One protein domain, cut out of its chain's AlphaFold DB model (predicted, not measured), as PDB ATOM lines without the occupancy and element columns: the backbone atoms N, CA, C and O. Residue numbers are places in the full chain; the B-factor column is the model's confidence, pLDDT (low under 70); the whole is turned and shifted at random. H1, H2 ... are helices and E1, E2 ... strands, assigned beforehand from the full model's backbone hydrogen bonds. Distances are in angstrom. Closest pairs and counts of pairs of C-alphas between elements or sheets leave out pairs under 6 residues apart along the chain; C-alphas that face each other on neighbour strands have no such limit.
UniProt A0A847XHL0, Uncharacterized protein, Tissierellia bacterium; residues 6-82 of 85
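This is residues 6 to 82 of the 85 residues of an uncharacterized protein of Tissierellia bacterium (UniProt A0A847XHL0). With little regular structure, this domain has a small antiparallel sheet, E2, E1, E3, in its middle, two helices toward one end, and residues 36 to 65 looping to the other. Of 77 printed residues, 28 are in named elements, mixed in class: H1, E1, E2, H2, E3. It is only just compact, close to loose, radius of gyration of the C-alphas 13.4 A, spans 42 by 25 by 19 A.

H1, residues 6 to 15, touches H2, residues 66 to 73, about perpendicular at 86 degrees; the closest C-alphas, Val 9 and Glu 70, are 6.2 A apart. E1, residues 23 to 26, makes a hairpin with E2, residues 33 to 35, N 25 to O 34 2.8 A; its other neighbour is E3, residues 79 to 81, N 80 to O 24 2.8 A. Every O i to N i+4 pair in both helices is within hydrogen-bond range.

H1 begins at C-alpha 6 (288.133, 64.175, 108.599); E3 ends at C-alpha 81 (280.644, 53.339, 122.924).

The printed part has no cut, one long link, E2 to H2, and no residue under pLDDT 70.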
ATOM      1  N   ILE A   6     289.111  63.441 107.784       95.94
ATOM      2  CA  ILE A   6     288.133  64.175 108.599       95.94
ATOM      3  C   ILE A   6     286.699  63.809 108.201       95.94
ATOM      4  O   ILE A   6     285.862  63.583 109.070       95.94
ATOM      5  N   GLU A   7     286.399  63.696 106.905       97.38
ATOM      6  CA  GLU A   7     285.068  63.276 106.443       97.38
ATOM      7  C   GLU A   7     284.722  61.859 106.910       97.38
ATOM      8  O   GLU A   7     283.590  61.607 107.319       97.38
ATOM      9  N   LYS A   8     285.697  60.940 106.918       96.81
ATOM     10  CA  LYS A   8     285.502  59.573 107.428       96.81
ATOM     11  C   LYS A   8     285.257  59.554 108.935       96.81
ATOM     12  O   LYS A   8     284.361  58.844 109.385       96.81
ATOM     13  N   VAL A   9     286.013  60.343 109.703       97.25
ATOM     14  CA  VAL A   9     285.828  60.490 111.156       97.25
ATOM     15  C   VAL A   9     284.440  61.049 111.467       97.25
ATOM     16  O   VAL A   9     283.692  60.448 112.238       97.25
ATOM     17  N   LYS A  10     284.050  62.147 110.811       96.44
ATOM     18  CA  LYS A  10     282.729  62.768 110.990       96.44
ATOM     19  C   LYS A  10     281.597  61.821 110.609       96.44
ATOM     20  O   LYS A  10     280.616  61.719 111.345       96.44
ATOM     21  N   LEU A  11     281.747  61.086 109.506       96.81
ATOM     22  CA  LEU A  11     280.781  60.067 109.108       96.81
ATOM     23  C   LEU A  11     280.662  58.972 110.176       96.81
ATOM     24  O   LEU A  11     279.549  58.668 110.600       96.81
ATOM     25  N   PHE A  12     281.779  58.429 110.665       96.00
ATOM     26  CA  PHE A  12     281.777  57.423 111.728       96.00
ATOM     27  C   PHE A  12     281.039  57.919 112.981       96.00
ATOM     28  O   PHE A  12     280.125  57.251 113.461       96.00
ATOM     29  N   MET A  13     281.364  59.119 113.467       94.44
ATOM     30  CA  MET A  13     280.716  59.716 114.645       94.44
ATOM     31  C   MET A  13     279.225  60.011 114.422       94.44
ATOM     32  O   MET A  13     278.438  59.995 115.366       94.44
ATOM     33  N   SER A  14     278.805  60.251 113.175       95.12
ATOM     34  CA  SER A  14     277.390  60.432 112.830       95.12
ATOM     35  C   SER A  14     276.585  59.127 112.841       95.12
ATOM     36  O   SER A  14     275.377  59.169 113.069       95.12
ATOM     37  N   LEU A  15     277.236  57.980 112.625       95.12
ATOM     38  CA  LEU A  15     276.596  56.663 112.569       95.12
ATOM     39  C   LEU A  15     276.636  55.943 113.923       95.12
ATOM     40  O   LEU A  15     275.650  55.335 114.331       95.12
ATOM     41  N   PHE A  16     277.756  56.037 114.640       93.31
ATOM     42  CA  PHE A  16     277.978  55.360 115.917       93.31
ATOM     43  C   PHE A  16     277.878  56.361 117.067       93.31
ATOM     44  O   PHE A  16     278.862  56.987 117.456       93.31
ATOM     45  N   LYS A  17     276.663  56.511 117.604       90.12
ATOM     46  CA  LYS A  17     276.355  57.474 118.667       90.12
ATOM     47  C   LYS A  17     276.178  56.803 120.022       90.12
ATOM     48  O   LYS A  17     275.663  55.695 120.134       90.12
ATOM     49  N   GLY A  18     276.563  57.537 121.054       92.56
ATOM     50  CA  GLY A  18     276.383  57.193 122.454       92.56
ATOM     51  C   GLY A  18     276.802  58.371 123.321       92.56
ATOM     52  O   GLY A  18     276.775  59.513 122.859       92.56
ATOM     53  N   ARG A  19     277.227  58.093 124.551       94.25
ATOM     54  CA  ARG A  19     277.810  59.103 125.438       94.25
ATOM     55  C   ARG A  19     279.036  59.756 124.805       94.25
ATOM     56  O   ARG A  19     279.938  59.067 124.333       94.25
ATOM     57  N   SER A  20     279.063  61.087 124.814       93.06
ATOM     58  CA  SER A  20     280.180  61.887 124.297       93.06
ATOM     59  C   SER A  20     281.259  62.142 125.346       93.06
ATOM     60  O   SER A  20     282.411  62.377 124.994       93.06
ATOM     61  N   ASP A  21     280.907  62.070 126.628       92.50
ATOM     62  CA  ASP A  21     281.785  62.386 127.753       92.50
ATOM     63  C   ASP A  21     282.727  61.234 128.133       92.50
ATOM     64  O   ASP A  21     283.736  61.450 128.803       92.50
ATOM     65  N   VAL A  22     282.436  60.009 127.683       92.88
ATOM     66  CA  VAL A  22     283.267  58.835 127.962       92.88
ATOM     67  C   VAL A  22     283.173  57.781 126.862       92.88
ATOM     68  O   VAL A  22     282.088  57.382 126.441       92.88
ATOM     69  N   CYS A  23     284.325  57.248 126.456       94.81
ATOM     70  CA  CYS A  23     284.424  56.050 125.627       94.81
ATOM     71  C   CYS A  23     285.001  54.858 126.409       94.81
ATOM     72  O   CYS A  23     285.653  55.010 127.446       94.81
ATOM     73  N   ALA A  24     284.761  53.644 125.917       95.19
ATOM     74  CA  ALA A  24     285.364  52.428 126.448       95.19
ATOM     75  C   ALA A  24     286.629  52.076 125.653       95.19
ATOM     76  O   ALA A  24     286.649  52.218 124.436       95.19
ATOM     77  N   LYS A  25     287.673  51.558 126.302       95.25
ATOM     78  CA  LYS A  25     288.894  51.065 125.645       95.25
ATOM     79  C   LYS A  25     289.034  49.564 125.857       95.25
ATOM     80  O   LYS A  25     288.902  49.079 126.983       95.25
ATOM     81  N   ARG A  26     289.307  48.827 124.778       95.44
ATOM     82  CA  ARG A  26     289.525  47.375 124.833       95.44
ATOM     83  C   ARG A  26     290.809  47.054 125.592       95.44
ATOM     84  O   ARG A  26     291.840  47.699 125.386       95.44
ATOM     85  N   TRP A  27     290.772  46.024 126.427       92.44
ATOM     86  CA  TRP A  27     291.975  45.500 127.069       92.44
ATOM     87  C   TRP A  27     292.888  44.799 126.056       92.44
ATOM     88  O   TRP A  27     292.422  44.113 125.150       92.44
ATOM     89  N   LYS A  28     294.208  44.961 126.216       89.69
ATOM     90  CA  LYS A  28     295.197  44.314 125.336       89.69
ATOM     91  C   LYS A  28     295.434  42.840 125.685       89.69
ATOM     92  O   LYS A  28     295.670  42.045 124.789       89.69
ATOM     93  N   SER A  29     295.385  42.484 126.971       90.06
ATOM     94  CA  SER A  29     295.790  41.162 127.476       90.06
ATOM     95  C   SER A  29     294.643  40.173 127.691       90.06
ATOM     96  O   SER A  29     294.891  38.980 127.825       90.06
ATOM     97  N   LYS A  30     293.394  40.643 127.746       91.88
ATOM     98  CA  LYS A  30     292.213  39.803 127.982       91.88
ATOM     99  C   LYS A  30     290.985  40.348 127.251       91.88
ATOM    100  O   LYS A  30     290.948  41.541 126.950       91.88
ATOM    101  N   PRO A  31     289.965  39.517 126.984       94.88
ATOM    102  CA  PRO A  31     288.691  39.996 126.468       94.88
ATOM    103  C   PRO A  31     288.038  40.975 127.446       94.88
ATOM    104  O   PRO A  31     288.037  40.744 128.656       94.88
ATOM    105  N   GLY A  32     287.482  42.063 126.919       94.25
ATOM    106  CA  GLY A  32     286.734  43.039 127.703       94.25
ATOM    107  C   GLY A  32     287.109  44.485 127.403       94.25
ATOM    108  O   GLY A  32     288.051  44.782 126.663       94.25
ATOM    109  N   TYR A  33     286.328  45.374 128.004       93.69
ATOM    110  CA  TYR A  33     286.456  46.817 127.898       93.69
ATOM    111  C   TYR A  33     286.358  47.431 129.292       93.69
ATOM    112  O   TYR A  33     285.700  46.897 130.183       93.69
ATOM    113  N   SER A  34     286.985  48.584 129.464       90.62
ATOM    114  CA  SER A  34     286.769  49.460 130.614       90.62
ATOM    115  C   SER A  34     286.602  50.893 130.126       90.62
ATOM    116  O   SER A  34     287.037  51.181 129.008       90.62
ATOM    117  N   PRO A  35     286.040  51.810 130.933       92.00
ATOM    118  CA  PRO A  35     286.072  53.219 130.574       92.00
ATOM    119  C   PRO A  35     287.518  53.651 130.320       92.00
ATOM    120  O   PRO A  35     288.450  53.151 130.962       92.00
ATOM    121  N   TYR A  36     287.713  54.522 129.339       92.19
ATOM    122  CA  TYR A  36     289.024  55.059 129.028       92.19
ATOM    123  C   TYR A  36     289.305  56.238 129.965       92.19
ATOM    124  O   TYR A  36     288.553  57.204 129.995       92.19
ATOM    125  N   TYR A  37     290.392  56.140 130.730       88.31
ATOM    126  CA  TYR A  37     290.907  57.202 131.589       88.31
ATOM    127  C   TYR A  37     292.259  57.705 131.065       88.31
ATOM    128  O   TYR A  37     293.131  56.885 130.765       88.31
ATOM    129  N   PHE A  38     292.487  59.021 131.017       85.81
ATOM    130  CA  PHE A  38     293.820  59.575 130.709       85.81
ATOM    131  C   PHE A  38     294.820  59.343 131.828       85.81
ATOM    132  O   PHE A  38     296.015  59.187 131.587       85.81
ATOM    133  N   ASN A  39     294.325  59.324 133.061       83.00
ATOM    134  CA  ASN A  39     295.149  59.144 134.245       83.00
ATOM    135  C   ASN A  39     295.361  57.673 134.603       83.00
ATOM    136  O   ASN A  39     295.889  57.390 135.676       83.00
ATOM    137  N   ASP A  40     294.956  56.728 133.746       78.06
ATOM    138  CA  ASP A  40     295.099  55.316 134.081       78.06
ATOM    139  C   ASP A  40     296.568  54.961 134.339       78.06
ATOM    140  O   ASP A  40     297.446  55.315 133.557       78.06
ATOM    141  N   PHE A  41     296.828  54.289 135.462       74.12
ATOM    142  CA  PHE A  41     298.172  53.943 135.941       74.12
ATOM    143  C   PHE A  41     299.163  55.114 136.106       74.12
ATOM    144  O   PHE A  41     300.353  54.855 136.289       74.12
ATOM    145  N   LYS A  42     298.725  56.384 136.100       81.19
ATOM    146  CA  LYS A  42     299.624  57.513 136.400       81.19
ATOM    147  C   LYS A  42     300.038  57.488 137.881       81.19
ATOM    148  O   LYS A  42     299.160  57.641 138.740       81.19
ATOM    149  N   PRO A  43     301.338  57.342 138.203       78.94
ATOM    150  CA  PRO A  43     301.817  57.357 139.583       78.94
ATOM    151  C   PRO A  43     301.443  58.663 140.290       78.94
ATOM    152  O   PRO A  43     301.521  59.735 139.696       78.94
ATOM    153  N   GLY A  44     301.002  58.576 141.545       81.12
ATOM    154  CA  GLY A  44     300.587  59.740 142.340       81.12
ATOM    155  C   GLY A  44     299.213  60.329 141.990       81.12
ATOM    156  O   GLY A  44     298.723  61.163 142.743       81.12
ATOM    157  N   ILE A  45     298.567  59.884 140.903       80.12
ATOM    158  CA  ILE A  45     297.218  60.329 140.500       80.12
ATOM    159  C   ILE A  45     296.220  59.169 140.569       80.12
ATOM    160  O   ILE A  45     295.137  59.295 141.140       80.12
ATOM    161  N   CYS A  46     296.578  58.020 139.997       81.31
ATOM    162  CA  CYS A  46     295.741  56.831 139.999       81.31
ATOM    163  C   CYS A  46     296.220  55.844 141.061       81.31
ATOM    164  O   CYS A  46     297.322  55.307 140.988       81.31
ATOM    165  N   ASN A  47     295.346  55.556 142.024       79.75
ATOM    166  CA  ASN A  47     295.629  54.645 143.134       79.75
ATOM    167  C   ASN A  47     295.242  53.187 142.835       79.75
ATOM    168  O   ASN A  47     295.015  52.400 143.757       79.75
ATOM    169  N   LYS A  48     295.149  52.790 141.560       77.56
ATOM    170  CA  LYS A  48     295.006  51.372 141.201       77.56
ATOM    171  C   LYS A  48     296.212  50.565 141.720       77.56
ATOM    172  O   LYS A  48     297.329  51.071 141.686       77.56
ATOM    173  N   PRO A  49     296.017  49.311 142.173       80.56
ATOM    174  CA  PRO A  49     294.759  48.561 142.234       80.56
ATOM    175  C   PRO A  49     293.961  48.780 143.534       80.56
ATOM    176  O   PRO A  49     292.951  48.115 143.731       80.56
ATOM    177  N   LYS A  50     294.405  49.678 144.428       83.19
ATOM    178  CA  LYS A  50     293.826  49.848 145.772       83.19
ATOM    179  C   LYS A  50     292.381  50.358 145.747       83.19
ATOM    180  O   LYS A  50     291.627  50.030 146.653       83.19
ATOM    181  N   ILE A  51     292.005  51.140 144.732       81.94
ATOM    182  CA  ILE A  51     290.637  51.650 144.538       81.94
ATOM    183  C   ILE A  51     290.124  51.360 143.126       81.94
ATOM    184  O   ILE A  51     290.907  51.241 142.174       81.94
ATOM    185  N   LYS A  52     288.798  51.302 142.968       74.75
ATOM    186  CA  LYS A  52     288.166  51.250 141.643       74.75
ATOM    187  C   LYS A  52     288.245  52.621 140.971       74.75
ATOM    188  O   LYS A  52     288.147  53.653 141.626       74.75
ATOM    189  N   CYS A  53     288.353  52.652 139.642       73.44
ATOM    190  CA  CYS A  53     288.332  53.924 138.909       73.44
ATOM    191  C   CYS A  53     287.030  54.713 139.093       73.44
ATOM    192  O   CYS A  53     287.072  55.935 139.062       73.44
ATOM    193  N   THR A  54     285.901  54.036 139.312       70.88
ATOM    194  CA  THR A  54     284.608  54.672 139.614       70.88
ATOM    195  C   THR A  54     284.606  55.426 140.945       70.88
ATOM    196  O   THR A  54     283.751  56.269 141.164       70.88
ATOM    197  N   GLU A  55     285.558  55.124 141.830       75.75
ATOM    198  CA  GLU A  55     285.734  55.751 143.146       75.75
ATOM    199  C   GLU A  55     286.922  56.735 143.147       75.75
ATOM    200  O   GLU A  55     287.232  57.360 144.163       75.75
ATOM    201  N   CYS A  56     287.618  56.883 142.014       76.69
ATOM    202  CA  CYS A  56     288.756  57.781 141.886       76.69
ATOM    203  C   CYS A  56     288.274  59.225 141.714       76.69
ATOM    204  O   CYS A  56     287.703  59.569 140.685       76.69
ATOM    205  N   LYS A  57     288.582  60.101 142.678       74.25
ATOM    206  CA  LYS A  57     288.265  61.541 142.593       74.25
ATOM    207  C   LYS A  57     289.029  62.283 141.485       74.25
ATOM    208  O   LYS A  57     288.657  63.394 141.134       74.25
ATOM    209  N   HIS A  58     290.080  61.671 140.934       75.00
ATOM    210  CA  HIS A  58     290.858  62.187 139.800       75.00
ATOM    211  C   HIS A  58     290.480  61.495 138.479       75.00
ATOM    212  O   HIS A  58     291.320  61.351 137.583       75.00
ATOM    213  N   SER A  59     289.242  60.992 138.385       72.00
ATOM    214  CA  SER A  59     288.713  60.364 137.180       72.00
ATOM    215  C   SER A  59     288.684  61.372 136.032       72.00
ATOM    216  O   SER A  59     287.855  62.277 136.009       72.00
ATOM    217  N   ASP A  60     289.602  61.189 135.093       85.38
ATOM    218  CA  ASP A  60     289.732  61.998 133.887       85.38
ATOM    219  C   ASP A  60     289.369  61.116 132.692       85.38
ATOM    220  O   ASP A  60     290.203  60.364 132.169       85.38
ATOM    221  N   PHE A  61     288.067  61.081 132.402       90.12
ATOM    222  CA  PHE A  61     287.484  60.226 131.376       90.12
ATOM    223  C   PHE A  61     287.813  60.759 129.987       90.12
ATOM    224  O   PHE A  61     287.748  61.957 129.728       90.12
ATOM    225  N   ALA A  62     288.135  59.848 129.074       93.06
ATOM    226  CA  ALA A  62     288.383  60.209 127.696       93.06
ATOM    227  C   ALA A  62     287.062  60.347 126.928       93.06
ATOM    228  O   ALA A  62     286.367  59.332 126.778       93.06
ATOM    229  N   PRO A  63     286.735  61.545 126.402       94.56
ATOM    230  CA  PRO A  63     285.529  61.741 125.608       94.56
ATOM    231  C   PRO A  63     285.607  60.964 124.293       94.56
ATOM    232  O   PRO A  63     286.666  60.479 123.893       94.56
ATOM    233  N   LEU A  64     284.480  60.838 123.600       94.25
ATOM    234  CA  LEU A  64     284.449  60.328 122.233       94.25
ATOM    235  C   LEU A  64     284.651  61.499 121.258       94.25
ATOM    236  O   LEU A  64     283.684  62.150 120.871       94.25
ATOM    237  N   ASP A  65     285.901  61.781 120.883       95.06
ATOM    238  CA  ASP A  65     286.272  62.899 120.001       95.06
ATOM    239  C   ASP A  65     286.979  62.461 118.708       95.06
ATOM    240  O   ASP A  65     287.286  61.282 118.504       95.06
ATOM    241  N   GLU A  66     287.222  63.427 117.815       96.31
ATOM    242  CA  GLU A  66     287.775  63.183 116.479       96.31
ATOM    243  C   GLU A  66     289.139  62.481 116.530       96.31
ATOM    244  O   GLU A  66     289.341  61.493 115.826       96.31
ATOM    245  N   GLU A  67     290.045  62.918 117.412       95.94
ATOM    246  CA  GLU A  67     291.378  62.325 117.582       95.94
ATOM    247  C   GLU A  67     291.284  60.849 118.005       95.94
ATOM    248  O   GLU A  67     292.001  59.973 117.505       95.94
ATOM    249  N   ARG A  68     290.381  60.538 118.941       95.69
ATOM    250  CA  ARG A  68     290.198  59.171 119.436       95.69
ATOM    251  C   ARG A  68     289.601  58.260 118.378       95.69
ATOM    252  O   ARG A  68     290.040  57.111 118.278       95.69
ATOM    253  N   ILE A  69     288.655  58.766 117.592       97.00
ATOM    254  CA  ILE A  69     288.067  58.039 116.467       97.00
ATOM    255  C   ILE A  69     289.080  57.851 115.341       97.00
ATOM    256  O   ILE A  69     289.175  56.754 114.797       97.00
ATOM    257  N   GLU A  70     289.899  58.849 115.027       97.56
ATOM    258  CA  GLU A  70     290.963  58.708 114.034       97.56
ATOM    259  C   GLU A  70     291.945  57.599 114.433       97.56
ATOM    260  O   GLU A  70     292.196  56.670 113.665       97.56
ATOM    261  N   ASN A  71     292.444  57.622 115.670       97.12
ATOM    262  CA  ASN A  71     293.349  56.593 116.179       97.12
ATOM    263  C   ASN A  71     292.704  55.195 116.240       97.12
ATOM    264  O   ASN A  71     293.405  54.193 116.069       97.12
ATOM    265  N   TYR A  72     291.388  55.119 116.467       96.94
ATOM    266  CA  TYR A  72     290.616  53.881 116.364       96.94
ATOM    267  C   TYR A  72     290.588  53.349 114.926       96.94
ATOM    268  O   TYR A  72     290.911  52.184 114.697       96.94
ATOM    269  N   LEU A  73     290.276  54.210 113.954       96.50
ATOM    270  CA  LEU A  73     290.226  53.858 112.532       96.50
ATOM    271  C   LEU A  73     291.606  53.484 111.970       96.50
ATOM    272  O   LEU A  73     291.701  52.627 111.096       96.50
ATOM    273  N   LEU A  74     292.679  54.070 112.509       97.06
ATOM    274  CA  LEU A  74     294.069  53.705 112.207       97.06
ATOM    275  C   LEU A  74     294.529  52.412 112.907       97.06
ATOM    276  O   LEU A  74     295.671  51.992 112.729       97.06
ATOM    277  N   GLY A  75     293.684  51.794 113.736       96.31
ATOM    278  CA  GLY A  75     293.992  50.537 114.417       96.31
ATOM    279  C   GLY A  75     294.960  50.659 115.599       96.31
ATOM    280  O   GLY A  75     295.441  49.640 116.094       96.31
ATOM    281  N   LYS A  76     295.242  51.869 116.106       96.62
ATOM    282  CA  LYS A  76     296.143  52.050 117.265       96.62
ATOM    283  C   LYS A  76     295.566  51.443 118.547       96.62
ATOM    284  O   LYS A  76     296.305  50.997 119.427       96.62
ATOM    285  N   TYR A  77     294.242  51.447 118.673       95.31
ATOM    286  CA  TYR A  77     293.495  50.784 119.738       95.31
ATOM    287  C   TYR A  77     292.032  50.596 119.332       95.31
ATOM    288  O   TYR A  77     291.551  51.223 118.397       95.31
ATOM    289  N   VAL A  78     291.307  49.753 120.069       96.50
ATOM    290  CA  VAL A  78     289.873  49.514 119.857       96.50
ATOM    291  C   VAL A  78     289.078  50.271 120.919       96.50
ATOM    292  O   VAL A  78     289.339  50.108 122.117       96.50
ATOM    293  N   LEU A  79     288.116  51.078 120.473       96.88
ATOM    294  CA  LEU A  79     287.174  51.793 121.323       96.88
ATOM    295  C   LEU A  79     285.792  51.141 121.269       96.88
ATOM    296  O   LEU A  79     285.418  50.533 120.269       96.88
ATOM    297  N   GLY A  80     285.052  51.279 122.362       95.75
ATOM    298  CA  GLY A  80     283.629  50.990 122.464       95.75
ATOM    299  C   GLY A  80     282.858  52.239 122.881       95.75
ATOM    300  O   GLY A  80     283.429  53.186 123.427       95.75
ATOM    301  N   VAL A  81     281.553  52.227 122.632       95.44
ATOM    302  CA  VAL A  81     280.644  53.339 122.924       95.44
ATOM    303  C   VAL A  81     279.693  52.924 124.046       95.44
ATOM    304  O   VAL A  81     279.205  51.794 124.055       95.44
ATOM    305  N   TYR A  82     279.432  53.826 124.993       93.69
ATOM    306  CA  TYR A  82     278.394  53.632 126.007       93.69
ATOM    307  C   TYR A  82     277.053  54.177 125.492       93.69
ATOM    308  O   TYR A  82     277.037  55.296 124.979       93.69
TER     309      TYR A  82